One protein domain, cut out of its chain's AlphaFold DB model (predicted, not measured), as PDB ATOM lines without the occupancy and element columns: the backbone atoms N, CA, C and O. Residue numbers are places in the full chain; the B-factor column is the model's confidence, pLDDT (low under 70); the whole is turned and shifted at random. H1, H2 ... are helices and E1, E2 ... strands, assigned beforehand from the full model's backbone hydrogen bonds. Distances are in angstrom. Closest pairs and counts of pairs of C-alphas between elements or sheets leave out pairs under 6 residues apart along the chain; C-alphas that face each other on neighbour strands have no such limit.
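AT A GLANCE: This is residues 130 to 221 of the 221 residues of an uncharacterized protein of Anaerolineaceae bacterium 4572_78 (UniProt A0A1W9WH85). There is little regular structure: a short two-stranded hairpin, E1 and E2, has H1 close by, and H2 packs on H1, while loops make up most of the rest. A long tail, residues 194 to 221, ends far from the hairpin's tip. The 92 printed residues, 22 of them in named elements, run H1, E1, E2, H2, H3, mixed in class. The whole is compact, with a radius of gyration of the C-alphas of 12.8 A and spans of 43 by 26 by 21 A.

HOW THE PARTS SIT: E1, residues 151 to 153, and E2, residues 160 to 162, form an antiparallel hairpin at 131 degrees; N 151 and O 162 are 2.9 A apart, within hydrogen-bond range. The closest C-alphas of H1, residues 136 to 143, and E1 are those of Val 138 and Ser 151, 5.3 A apart. H1 touches H2, residues 177 to 180, closest at the C-alphas of Cys 137 and Cys 178, 4.1 A. H3, residues 190 to 193, is apart from H1 and H2. In H1 every O i to N i+4 pair is within hydrogen-bond range; H2 and H3 are too short for one.

IN THESE COORDINATES: H1 begins at C-alpha 136 (204.267, 197.473, 284.068) and is 10.0 A long. H3 ends at C-alpha 193 (221.159, 202.319, 275.552).

THE WHOLE: The C-alphas of Gly 156 and Asn 221, the farthest apart, are 44.6 A apart. The printed part has no cut; the link E2 to H2 is long. Residues 193 to 221 have pLDDT under 70.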
ATOM      1  N   THR A 130     207.089 188.559 272.749       96.00
ATOM      2  CA  THR A 130     207.656 188.563 274.099       96.00
ATOM      3  C   THR A 130     206.877 189.516 275.020       96.00
ATOM      4  O   THR A 130     206.752 189.274 276.223       96.00
ATOM      5  N   CYS A 131     206.286 190.594 274.486       95.81
ATOM      6  CA  CYS A 131     205.488 191.543 275.261       95.81
ATOM      7  C   CYS A 131     204.079 191.008 275.525       95.81
ATOM      8  O   CYS A 131     203.245 190.942 274.627       95.81
ATOM      9  N   VAL A 132     203.733 190.738 276.784       96.50
ATOM     10  CA  VAL A 132     202.381 190.287 277.184       96.50
ATOM     11  C   VAL A 132     201.416 191.424 277.543       96.50
ATOM     12  O   VAL A 132     200.378 191.189 278.159       96.50
ATOM     13  N   LEU A 133     201.752 192.671 277.193       96.56
ATOM     14  CA  LEU A 133     200.914 193.858 277.423       96.56
ATOM     15  C   LEU A 133     200.470 194.027 278.892       96.56
ATOM     16  O   LEU A 133     199.370 194.498 279.184       96.56
ATOM     17  N   CYS A 134     201.342 193.670 279.843       97.19
ATOM     18  CA  CYS A 134     201.063 193.816 281.276       97.19
ATOM     19  C   CYS A 134     201.074 195.279 281.759       97.19
ATOM     20  O   CYS A 134     200.658 195.550 282.885       97.19
ATOM     21  N   ALA A 135     201.560 196.200 280.919       97.50
ATOM     22  CA  ALA A 135     201.685 197.636 281.164       97.50
ATOM     23  C   ALA A 135     202.604 198.046 282.331       97.50
ATOM     24  O   ALA A 135     202.655 199.229 282.651       97.50
ATOM     25  N   ARG A 136     203.358 197.127 282.956       97.75
ATOM     26  CA  ARG A 136     204.267 197.473 284.068       97.75
ATOM     27  C   ARG A 136     205.283 198.544 283.669       97.75
ATOM     28  O   ARG A 136     205.430 199.519 284.391       97.75
ATOM     29  N   CYS A 137     205.913 198.408 282.502       96.69
ATOM     30  CA  CYS A 137     206.898 199.368 281.996       96.69
ATOM     31  C   CYS A 137     206.300 200.767 281.763       96.69
ATOM     32  O   CYS A 137     206.846 201.755 282.249       96.69
ATOM     33  N   VAL A 138     205.150 200.841 281.083       97.12
ATOM     34  CA  VAL A 138     204.412 202.092 280.827       97.12
ATOM     35  C   VAL A 138     204.062 202.785 282.133       97.12
ATOM     36  O   VAL A 138     204.323 203.970 282.319       97.12
ATOM     37  N   ARG A 139     203.525 202.016 283.077       97.88
ATOM     38  CA  ARG A 139     203.099 202.533 284.369       97.88
ATOM     39  C   ARG A 139     204.267 202.934 285.249       97.88
ATOM     40  O   ARG A 139     204.173 203.952 285.906       97.88
ATOM     41  N   ALA A 140     205.382 202.214 285.230       97.12
ATOM     42  CA  ALA A 140     206.578 202.637 285.949       97.12
ATOM     43  C   ALA A 140     207.161 203.934 285.374       97.12
ATOM     44  O   ALA A 140     207.499 204.845 286.127       97.12
ATOM     45  N   CYS A 141     207.195 204.071 284.045       95.00
ATOM     46  CA  CYS A 141     207.641 205.297 283.386       95.00
ATOM     47  C   CYS A 141     206.786 206.519 283.773       95.00
ATOM     48  O   CYS A 141     207.312 207.622 283.929       95.00
ATOM     49  N   GLN A 142     205.479 206.329 283.958       96.25
ATOM     50  CA  GLN A 142     204.555 207.393 284.352       96.25
ATOM     51  C   GLN A 142     204.492 207.623 285.872       96.25
ATOM     52  O   GLN A 142     204.569 208.758 286.321       96.25
ATOM     53  N   GLU A 143     204.296 206.570 286.662       96.25
ATOM     54  CA  GLU A 143     203.952 206.647 288.089       96.25
ATOM     55  C   GLU A 143     205.184 206.732 288.996       96.25
ATOM     56  O   GLU A 143     205.103 207.361 290.046       96.25
ATOM     57  N   ILE A 144     206.304 206.111 288.605       93.88
ATOM     58  CA  ILE A 144     207.547 206.106 289.394       93.88
ATOM     59  C   ILE A 144     208.491 207.196 288.888       93.88
ATOM     60  O   ILE A 144     208.956 208.023 289.664       93.88
ATOM     61  N   VAL A 145     208.773 207.199 287.582       90.69
ATOM     62  CA  VAL A 145     209.771 208.109 286.992       90.69
ATOM     63  C   VAL A 145     209.166 209.478 286.657       90.69
ATOM     64  O   VAL A 145     209.851 210.491 286.742       90.69
ATOM     65  N   GLY A 146     207.883 209.526 286.281       91.81
ATOM     66  CA  GLY A 146     207.179 210.777 285.975       91.81
ATOM     67  C   GLY A 146     207.386 211.326 284.559       91.81
ATOM     68  O   GLY A 146     206.999 212.464 284.305       91.81
ATOM     69  N   MET A 147     207.963 210.552 283.630       86.94
ATOM     70  CA  MET A 147     208.280 211.033 282.271       86.94
ATOM     71  C   MET A 147     207.217 210.667 281.231       86.94
ATOM     72  O   MET A 147     207.026 211.398 280.270       86.94
ATOM     73  N   SER A 148     206.507 209.543 281.405       92.44
ATOM     74  CA  SER A 148     205.530 209.033 280.417       92.44
ATOM     75  C   SER A 148     206.099 208.870 278.996       92.44
ATOM     76  O   SER A 148     205.382 209.004 278.007       92.44
ATOM     77  N   ALA A 149     207.390 208.548 278.891       91.06
ATOM     78  CA  ALA A 149     208.092 208.405 277.622       91.06
ATOM     79  C   ALA A 149     207.544 207.258 276.757       91.06
ATOM     80  O   ALA A 149     207.693 207.307 275.548       91.06
ATOM     81  N   ILE A 150     206.902 206.237 277.335       92.88
ATOM     82  CA  ILE A 150     206.317 205.099 276.604       92.88
ATOM     83  C   ILE A 150     204.836 204.922 276.974       92.88
ATOM     84  O   ILE A 150     204.433 205.214 278.099       92.88
ATOM     85  N   SER A 151     204.023 204.401 276.053       94.38
ATOM     86  CA  SER A 151     202.583 204.169 276.252       94.38
ATOM     87  C   SER A 151     202.098 202.913 275.519       94.38
ATOM     88  O   SER A 151     202.870 202.276 274.809       94.38
ATOM     89  N   ILE A 152     200.828 202.531 275.686       94.81
ATOM     90  CA  ILE A 152     200.192 201.509 274.839       94.81
ATOM     91  C   ILE A 152     199.413 202.219 273.732       94.81
ATOM     92  O   ILE A 152     198.422 202.892 274.017       94.81
ATOM     93  N   ALA A 153     199.829 202.032 272.482       93.38
ATOM     94  CA  ALA A 153     199.097 202.497 271.309       93.38
ATOM     95  C   ALA A 153     198.099 201.438 270.811       93.38
ATOM     96  O   ALA A 153     198.172 200.268 271.191       93.38
ATOM     97  N   ASN A 154     197.200 201.849 269.910       95.12
ATOM     98  CA  ASN A 154     196.172 201.022 269.263       95.12
ATOM     99  C   ASN A 154     195.135 200.408 270.230       95.12
ATOM    100  O   ASN A 154     195.028 200.774 271.402       95.12
ATOM    101  N   ARG A 155     194.287 199.509 269.711       93.81
ATOM    102  CA  ARG A 155     193.205 198.831 270.446       93.81
ATOM    103  C   ARG A 155     193.138 197.353 270.062       93.81
ATOM    104  O   ARG A 155     193.672 196.946 269.039       93.81
ATOM    105  N   GLY A 156     192.469 196.556 270.893       91.75
ATOM    106  CA  GLY A 156     192.257 195.134 270.622       91.75
ATOM    107  C   GLY A 156     193.562 194.334 270.567       91.75
ATOM    108  O   GLY A 156     194.412 194.468 271.455       91.75
ATOM    109  N   SER A 157     193.679 193.491 269.541       89.38
ATOM    110  CA  SER A 157     194.853 192.662 269.241       89.38
ATOM    111  C   SER A 157     196.065 193.467 268.782       89.38
ATOM    112  O   SER A 157     197.185 193.006 268.956       89.38
ATOM    113  N   ASP A 158     195.853 194.676 268.263       91.50
ATOM    114  CA  ASP A 158     196.903 195.461 267.601       91.50
ATOM    115  C   ASP A 158     197.670 196.355 268.583       91.50
ATOM    116  O   ASP A 158     198.467 197.208 268.183       91.50
ATOM    117  N   ARG A 159     197.388 196.210 269.885       94.44
ATOM    118  CA  ARG A 159     198.022 196.986 270.950       94.44
ATOM    119  C   ARG A 159     199.511 196.700 271.025       94.44
ATOM    120  O   ARG A 159     199.919 195.546 271.079       94.44
ATOM    121  N   VAL A 160     200.291 197.767 271.133       93.38
ATOM    122  CA  VAL A 160     201.753 197.707 271.218       93.38
ATOM    123  C   VAL A 160     202.266 198.747 272.203       93.38
ATOM    124  O   VAL A 160     201.688 199.830 272.320       93.38
ATOM    125  N   VAL A 161     203.337 198.417 272.926       94.00
ATOM    126  CA  VAL A 161     204.030 199.379 273.792       94.00
ATOM    127  C   VAL A 161     204.985 200.192 272.929       94.00
ATOM    128  O   VAL A 161     205.924 199.636 272.370       94.00
ATOM    129  N   VAL A 162     204.731 201.492 272.807       91.06
ATOM    130  CA  VAL A 162     205.514 202.424 271.987       91.06
ATOM    131  C   VAL A 162     205.502 203.832 272.600       91.06
ATOM    132  O   VAL A 162     204.504 204.244 273.205       91.06
ATOM    133  N   PRO A 163     206.587 204.600 272.459       88.38
ATOM    134  CA  PRO A 163     206.542 206.045 272.665       88.38
ATOM    135  C   PRO A 163     205.643 206.778 271.656       88.38
ATOM    136  O   PRO A 163     205.190 206.193 270.660       88.38
ATOM    137  N   PRO A 164     205.370 208.072 271.906       83.88
ATOM    138  CA  PRO A 164     204.576 208.907 271.014       83.88
ATOM    139  C   PRO A 164     205.087 208.872 269.570       83.88
ATOM    140  O   PRO A 164     206.284 208.915 269.317       83.88
ATOM    141  N   PHE A 165     204.163 208.761 268.612       84.12
ATOM    142  CA  PHE A 165     204.447 208.716 267.167       84.12
ATOM    143  C   PHE A 165     205.401 207.609 266.702       84.12
ATOM    144  O   PHE A 165     205.791 207.609 265.539       84.12
ATOM    145  N   LYS A 166     205.727 206.642 267.569       83.81
ATOM    146  CA  LYS A 166     206.781 205.652 267.331       83.81
ATOM    147  C   LYS A 166     208.175 206.288 267.125       83.81
ATOM    148  O   LYS A 166     208.997 205.724 266.418       83.81
ATOM    149  N   ILE A 167     208.421 207.463 267.719       78.44
ATOM    150  CA  ILE A 167     209.700 208.192 267.646       78.44
ATOM    151  C   ILE A 167     210.178 208.543 269.049       78.44
ATOM    152  O   ILE A 167     209.353 208.893 269.900       78.44
ATOM    153  N   SER A 168     211.486 208.386 269.311       76.06
ATOM    154  CA  SER A 168     212.032 208.444 270.673       76.06
ATOM    155  C   SER A 168     211.635 209.730 271.366       76.06
ATOM    156  O   SER A 168     211.756 210.818 270.802       76.06
ATOM    157  N   SER A 169     211.135 209.590 272.591       79.44
ATOM    158  CA  SER A 169     210.742 210.751 273.367       79.44
ATOM    159  C   SER A 169     211.983 211.414 273.946       79.44
ATOM    160  O   SER A 169     212.758 210.763 274.645       79.44
ATOM    161  N   ALA A 170     212.115 212.723 273.737       79.12
ATOM    162  CA  ALA A 170     213.101 213.548 274.435       79.12
ATOM    163  C   ALA A 170     212.909 213.527 275.969       79.12
ATOM    164  O   ALA A 170     213.810 213.900 276.713       79.12
ATOM    165  N   ASP A 171     211.751 213.057 276.449       82.50
ATOM    166  CA  ASP A 171     211.482 212.830 277.870       82.50
ATOM    167  C   ASP A 171     212.107 211.526 278.404       82.50
ATOM    168  O   ASP A 171     212.128 211.293 279.613       82.50
ATOM    169  N   CYS A 172     212.602 210.627 277.548       85.31
ATOM    170  CA  CYS A 172     213.289 209.432 278.026       85.31
ATOM    171  C   CYS A 172     214.668 209.805 278.588       85.31
ATOM    172  O   CYS A 172     215.561 210.202 277.852       85.31
ATOM    173  N   ILE A 173     214.857 209.622 279.896       84.56
ATOM    174  CA  ILE A 173     216.146 209.847 280.579       84.56
ATOM    175  C   ILE A 173     216.986 208.570 280.713       84.56
ATOM    176  O   ILE A 173     217.851 208.490 281.577       84.56
ATOM    177  N   GLU A 174     216.660 207.527 279.944       84.62
ATOM    178  CA  GLU A 174     217.384 206.246 279.957       84.62
ATOM    179  C   GLU A 174     217.486 205.591 281.352       84.62
ATOM    180  O   GLU A 174     218.404 204.836 281.649       84.62
ATOM    181  N   CYS A 175     216.505 205.828 282.230       85.75
ATOM    182  CA  CYS A 175     216.526 205.346 283.619       85.75
ATOM    183  C   CYS A 175     216.467 203.814 283.786       85.75
ATOM    184  O   CYS A 175     216.545 203.326 284.909       85.75
ATOM    185  N   THR A 176     216.237 203.050 282.711       89.94
ATOM    186  CA  THR A 176     216.089 201.576 282.688       89.94
ATOM    187  C   THR A 176     214.975 200.979 283.563       89.94
ATOM    188  O   THR A 176     214.774 199.767 283.570       89.94
ATOM    189  N   THR A 177     214.163 201.801 284.238       91.81
ATOM    190  CA  THR A 177     213.069 201.326 285.109       91.81
ATOM    191  C   THR A 177     212.095 200.410 284.361       91.81
ATOM    192  O   THR A 177     211.614 199.426 284.914       91.81
ATOM    193  N   CYS A 178     211.816 200.705 283.087       92.88
ATOM    194  CA  CYS A 178     210.959 199.885 282.233       92.88
ATOM    195  C   CYS A 178     211.500 198.464 282.001       92.88
ATOM    196  O   CYS A 178     210.689 197.541 281.955       92.88
ATOM    197  N   VAL A 179     212.825 198.302 281.896       93.50
ATOM    198  CA  VAL A 179     213.522 197.009 281.781       93.50
ATOM    199  C   VAL A 179     213.383 196.240 283.088       93.50
ATOM    200  O   VAL A 179     212.888 195.120 283.089       93.50
ATOM    201  N   LEU A 180     213.690 196.887 284.215       93.31
ATOM    202  CA  LEU A 180     213.653 196.262 285.542       93.31
ATOM    203  C   LEU A 180     212.274 195.705 285.923       93.31
ATOM    204  O   LEU A 180     212.179 194.659 286.557       93.31
ATOM    205  N   VAL A 181     211.190 196.395 285.553       95.94
ATOM    206  CA  VAL A 181     209.824 195.949 285.888       95.94
ATOM    207  C   VAL A 181     209.225 194.984 284.860       95.94
ATOM    208  O   VAL A 181     208.114 194.479 285.076       95.94
ATOM    209  N   CYS A 182     209.892 194.766 283.722       96.56
ATOM    210  CA  CYS A 182     209.391 193.912 282.655       96.56
ATOM    211  C   CYS A 182     209.562 192.437 283.040       96.56
ATOM    212  O   CYS A 182     210.685 191.971 283.174       96.56
ATOM    213  N   PRO A 183     208.478 191.659 283.193       96.19
ATOM    214  CA  PRO A 183     208.604 190.266 283.614       96.19
ATOM    215  C   PRO A 183     208.984 189.310 282.479       96.19
ATOM    216  O   PRO A 183     209.105 188.113 282.715       96.19
ATOM    217  N   THR A 184     209.054 189.796 281.240       96.69
ATOM    218  CA  THR A 184     209.231 188.949 280.057       96.69
ATOM    219  C   THR A 184     210.437 189.319 279.213       96.69
ATOM    220  O   THR A 184     210.597 188.727 278.155       96.69
ATOM    221  N   ASP A 185     211.242 190.298 279.630       93.75
ATOM    222  CA  ASP A 185     212.366 190.827 278.842       93.75
ATOM    223  C   ASP A 185     211.957 191.333 277.447       93.75
ATOM    224  O   ASP A 185     212.734 191.340 276.499       93.75
ATOM    225  N   ALA A 186     210.708 191.793 277.308       94.25
ATOM    226  CA  ALA A 186     210.217 192.408 276.073       94.25
ATOM    227  C   ALA A 186     210.796 193.807 275.800       94.25
ATOM    228  O   ALA A 186     210.590 194.353 274.723       94.25
ATOM    229  N   ILE A 187     211.432 194.401 276.808       90.38
ATOM    230  CA  ILE A 187     212.207 195.632 276.709       90.38
ATOM    231  C   ILE A 187     213.511 195.373 277.456       90.38
ATOM    232  O   ILE A 187     213.488 194.952 278.613       90.38
ATOM    233  N   THR A 188     214.621 195.573 276.767       88.31
ATOM    234  CA  THR A 188     215.973 195.218 277.196       88.31
ATOM    235  C   THR A 188     216.820 196.470 277.393       88.31
ATOM    236  O   THR A 188     216.389 197.584 277.094       88.31
ATOM    237  N   LEU A 189     218.031 196.316 277.933       83.19
ATOM    238  CA  LEU A 189     218.960 197.442 278.069       83.19
ATOM    239  C   LEU A 189     219.376 198.008 276.711       83.19
ATOM    240  O   LEU A 189     219.519 199.223 276.595       83.19
ATOM    241  N   ASP A 190     219.518 197.166 275.690       78.62
ATOM    242  CA  ASP A 190     219.894 197.606 274.344       78.62
ATOM    243  C   ASP A 190     218.800 198.496 273.739       78.62
ATOM    244  O   ASP A 190     219.115 199.528 273.155       78.62
ATOM    245  N   ASP A 191     217.520 198.205 274.015       74.62
ATOM    246  CA  ASP A 191     216.388 199.054 273.601       74.62
ATOM    247  C   ASP A 191     216.413 200.464 274.234       74.62
ATOM    248  O   ASP A 191     215.679 201.353 273.798       74.62
ATOM    249  N   ILE A 192     217.210 200.665 275.293       73.19
ATOM    250  CA  ILE A 192     217.356 201.941 276.009       73.19
ATOM    251  C   ILE A 192     218.702 202.613 275.724       73.19
ATOM    252  O   ILE A 192     218.769 203.837 275.704       73.19
ATOM    253  N   THR A 193     219.770 201.831 275.556       64.31
ATOM    254  CA  THR A 193     221.159 202.319 275.552       64.31
ATOM    255  C   THR A 193     221.809 202.328 274.175       64.31
ATOM    256  O   THR A 193     222.776 203.068 273.979       64.31
ATOM    257  N   ASP A 194     221.297 201.548 273.219       55.53
ATOM    258  CA  ASP A 194     221.819 201.512 271.862       55.53
ATOM    259  C   ASP A 194     220.903 202.312 270.930       55.53
ATOM    260  O   ASP A 194     219.769 201.942 270.635       55.53
ATOM    261  N   SER A 195     221.428 203.415 270.399       48.09
ATOM    262  CA  SER A 195     220.802 204.220 269.343       48.09
ATOM    263  C   SER A 195     220.578 203.459 268.020       48.09
ATOM    264  O   SER A 195     220.221 204.075 267.014       48.09
ATOM    265  N   SER A 196     220.856 202.149 267.966       37.44
ATOM    266  CA  SER A 196     221.017 201.427 266.711       37.44
ATOM    267  C   SER A 196     220.660 199.932 266.694       37.44
ATOM    268  O   SER A 196     221.343 199.201 265.990       37.44
ATOM    269  N   ARG A 197     219.580 199.440 267.330       34.25
ATOM    270  CA  ARG A 197     218.817 198.257 266.831       34.25
ATOM    271  C   ARG A 197     217.642 197.870 267.720       34.25
ATOM    272  O   ARG A 197     217.637 198.082 268.917       34.25
ATOM    273  N   THR A 198     216.626 197.315 267.076       42.03
ATOM    274  CA  THR A 198     215.236 197.505 267.455       42.03
ATOM    275  C   THR A 198     214.457 196.200 267.497       42.03
ATOM    276  O   THR A 198     214.464 195.442 266.528       42.03
ATOM    277  N   VAL A 199     213.666 196.005 268.558       36.06
ATOM    278  CA  VAL A 199     212.417 195.229 268.454       36.06
ATOM    279  C   VAL A 199     211.309 196.066 267.783       36.06
ATOM    280  O   VAL A 199     210.414 195.492 267.176       36.06
ATOM    281  N   HIS A 200     211.409 197.403 267.732       38.53
ATOM    282  CA  HIS A 200     210.607 198.279 266.849       38.53
ATOM    283  C   HIS A 200     211.394 199.537 266.444       38.53
ATOM    284  O   HIS A 200     212.194 199.982 267.237       38.53
ATOM    285  N   GLU A 201     211.242 200.082 265.232       32.44
ATOM    286  CA  GLU A 201     212.067 201.184 264.681       32.44
ATOM    287  C   GLU A 201     212.129 202.441 265.581       32.44
ATOM    288  O   GLU A 201     211.152 203.175 265.686       32.44
ATOM    289  N   TRP A 202     213.289 202.697 266.198       45.75
ATOM    290  CA  TRP A 202     213.585 203.844 267.060       45.75
ATOM    291  C   TRP A 202     214.969 204.406 266.710       45.75
ATOM    292  O   TRP A 202     215.965 203.697 266.800       45.75
ATOM    293  N   GLN A 203     215.033 205.682 266.321       34.59
ATOM    294  CA  GLN A 203     216.255 206.495 266.324       34.59
ATOM    295  C   GLN A 203     216.026 207.657 267.295       34.59
ATOM    296  O   GLN A 203     214.989 208.322 267.226       34.59
ATOM    297  N   SER A 204     216.958 207.895 268.219       45.47
ATOM    298  CA  SER A 204     216.922 209.059 269.107       45.47
ATOM    299  C   SER A 204     218.197 209.871 268.960       45.47
ATOM    300  O   SER A 204     219.282 209.373 269.237       45.47
ATOM    301  N   GLU A 205     218.052 211.130 268.565       42.44
ATOM    302  CA  GLU A 205     219.149 212.100 268.452       42.44
ATOM    303  C   GLU A 205     219.415 212.853 269.776       42.44
ATOM    304  O   GLU A 205     220.194 213.804 269.807       42.44
ATOM    305  N   TYR A 206     218.751 212.476 270.876       47.72
ATOM    306  CA  TYR A 206     218.749 213.245 272.124       47.72
ATOM    307  C   TYR A 206     219.809 212.770 273.127       47.72
ATOM    308  O   TYR A 206     220.072 211.580 273.268       47.72
ATOM    309  N   ALA A 207     220.411 213.729 273.834       50.12
ATOM    310  CA  ALA A 207     221.404 213.482 274.875       50.12
ATOM    311  C   ALA A 207     220.763 212.941 276.167       50.12
ATOM    312  O   ALA A 207     219.663 213.354 276.538       50.12
ATOM    313  N   ARG A 208     221.489 212.066 276.879       54.88
ATOM    314  CA  ARG A 208     221.066 211.464 278.157       54.88
ATOM    315  C   ARG A 208     220.659 212.533 279.176       54.88
ATOM    316  O   ARG A 208     221.399 213.491 279.400       54.88
ATOM    317  N   GLY A 209     219.506 212.353 279.820       58.16
ATOM    318  CA  GLY A 209     218.995 213.268 280.846       58.16
ATOM    319  C   GLY A 209     219.367 212.853 282.275       58.16
ATOM    320  O   GLY A 209     219.421 211.668 282.591       58.16
ATOM    321  N   ALA A 210     219.583 213.829 283.160       61.25
ATOM    322  CA  ALA A 210     219.777 213.594 284.593       61.25
ATOM    323  C   ALA A 210     218.444 213.336 285.321       61.25
ATOM    324  O   ALA A 210     217.402 213.898 284.963       61.25
ATOM    325  N   CYS A 211     218.468 212.511 286.373       54.97
ATOM    326  CA  CYS A 211     217.313 212.301 287.246       54.97
ATOM    327  C   CYS A 211     216.865 213.632 287.874       54.97
ATOM    328  O   CYS A 211     217.624 214.255 288.604       54.97
ATOM    329  N   ARG A 212     215.612 214.055 287.677       56.59
ATOM    330  CA  ARG A 212     215.104 215.331 288.230       56.59
ATOM    331  C   ARG A 212     215.005 215.362 289.761       56.59
ATOM    332  O   ARG A 212     214.790 216.427 290.326       56.59
ATOM    333  N   LEU A 213     215.101 214.203 290.417       53.56
ATOM    334  CA  LEU A 213     214.964 214.080 291.869       53.56
ATOM    335  C   LEU A 213     216.309 214.164 292.601       53.56
ATOM    336  O   LEU A 213     216.382 214.729 293.686       53.56
ATOM    337  N   CYS A 214     217.355 213.565 292.032       69.38
ATOM    338  CA  CYS A 214     218.667 213.446 292.676       69.38
ATOM    339  C   CYS A 214     219.843 213.818 291.766       69.38
ATOM    340  O   CYS A 214     220.986 213.611 292.152       69.38
ATOM    341  N   GLU A 215     219.568 214.303 290.555       64.06
ATOM    342  CA  GLU A 215     220.543 214.722 289.534       64.06
ATOM    343  C   GLU A 215     221.490 213.612 289.047       64.06
ATOM    344  O   GLU A 215     222.380 213.849 288.237       64.06
ATOM    345  N   TYR A 216     221.253 212.366 289.467       58.69
ATOM    346  CA  TYR A 216     222.047 211.214 289.064       58.69
ATOM    347  C   TYR A 216     221.811 210.831 287.596       58.69
ATOM    348  O   TYR A 216     220.668 210.711 287.143       58.69
ATOM    349  N   THR A 217     222.898 210.576 286.874       55.12
ATOM    350  CA  THR A 217     222.919 210.030 285.510       55.12
ATOM    351  C   THR A 217     223.450 208.600 285.536       55.12
ATOM    352  O   THR A 217     224.567 208.365 286.001       55.12
ATOM    353  N   LEU A 218     222.687 207.633 285.012       47.97
ATOM    354  CA  LEU A 218     223.192 206.268 284.828       47.97
ATOM    355  C   LEU A 218     224.374 206.308 283.841       47.97
ATOM    356  O   LEU A 218     224.225 206.750 282.704       47.97
ATOM    357  N   ASN A 219     225.547 205.865 284.302       43.75
ATOM    358  CA  ASN A 219     226.835 205.894 283.590       43.75
ATOM    359  C   ASN A 219     227.441 207.292 283.339       43.75
ATOM    360  O   ASN A 219     228.094 207.501 282.313       43.75
ATOM    361  N   GLY A 220     227.258 208.239 284.264       40.69
ATOM    362  CA  GLY A 220     228.082 209.451 284.332       40.69
ATOM    363  C   GLY A 220     229.273 209.252 285.271       40.69
ATOM    364  O   GLY A 220     229.069 208.931 286.440       40.69
ATOM    365  N   ASN A 221     230.496 209.423 284.758       36.72
ATOM    366  CA  ASN A 221     231.588 209.945 285.589       36.72
ATOM    367  C   ASN A 221     231.237 211.362 286.045       36.72
ATOM    368  O   ASN A 221     230.620 212.082 285.225       36.72
TER     369      ASN A 221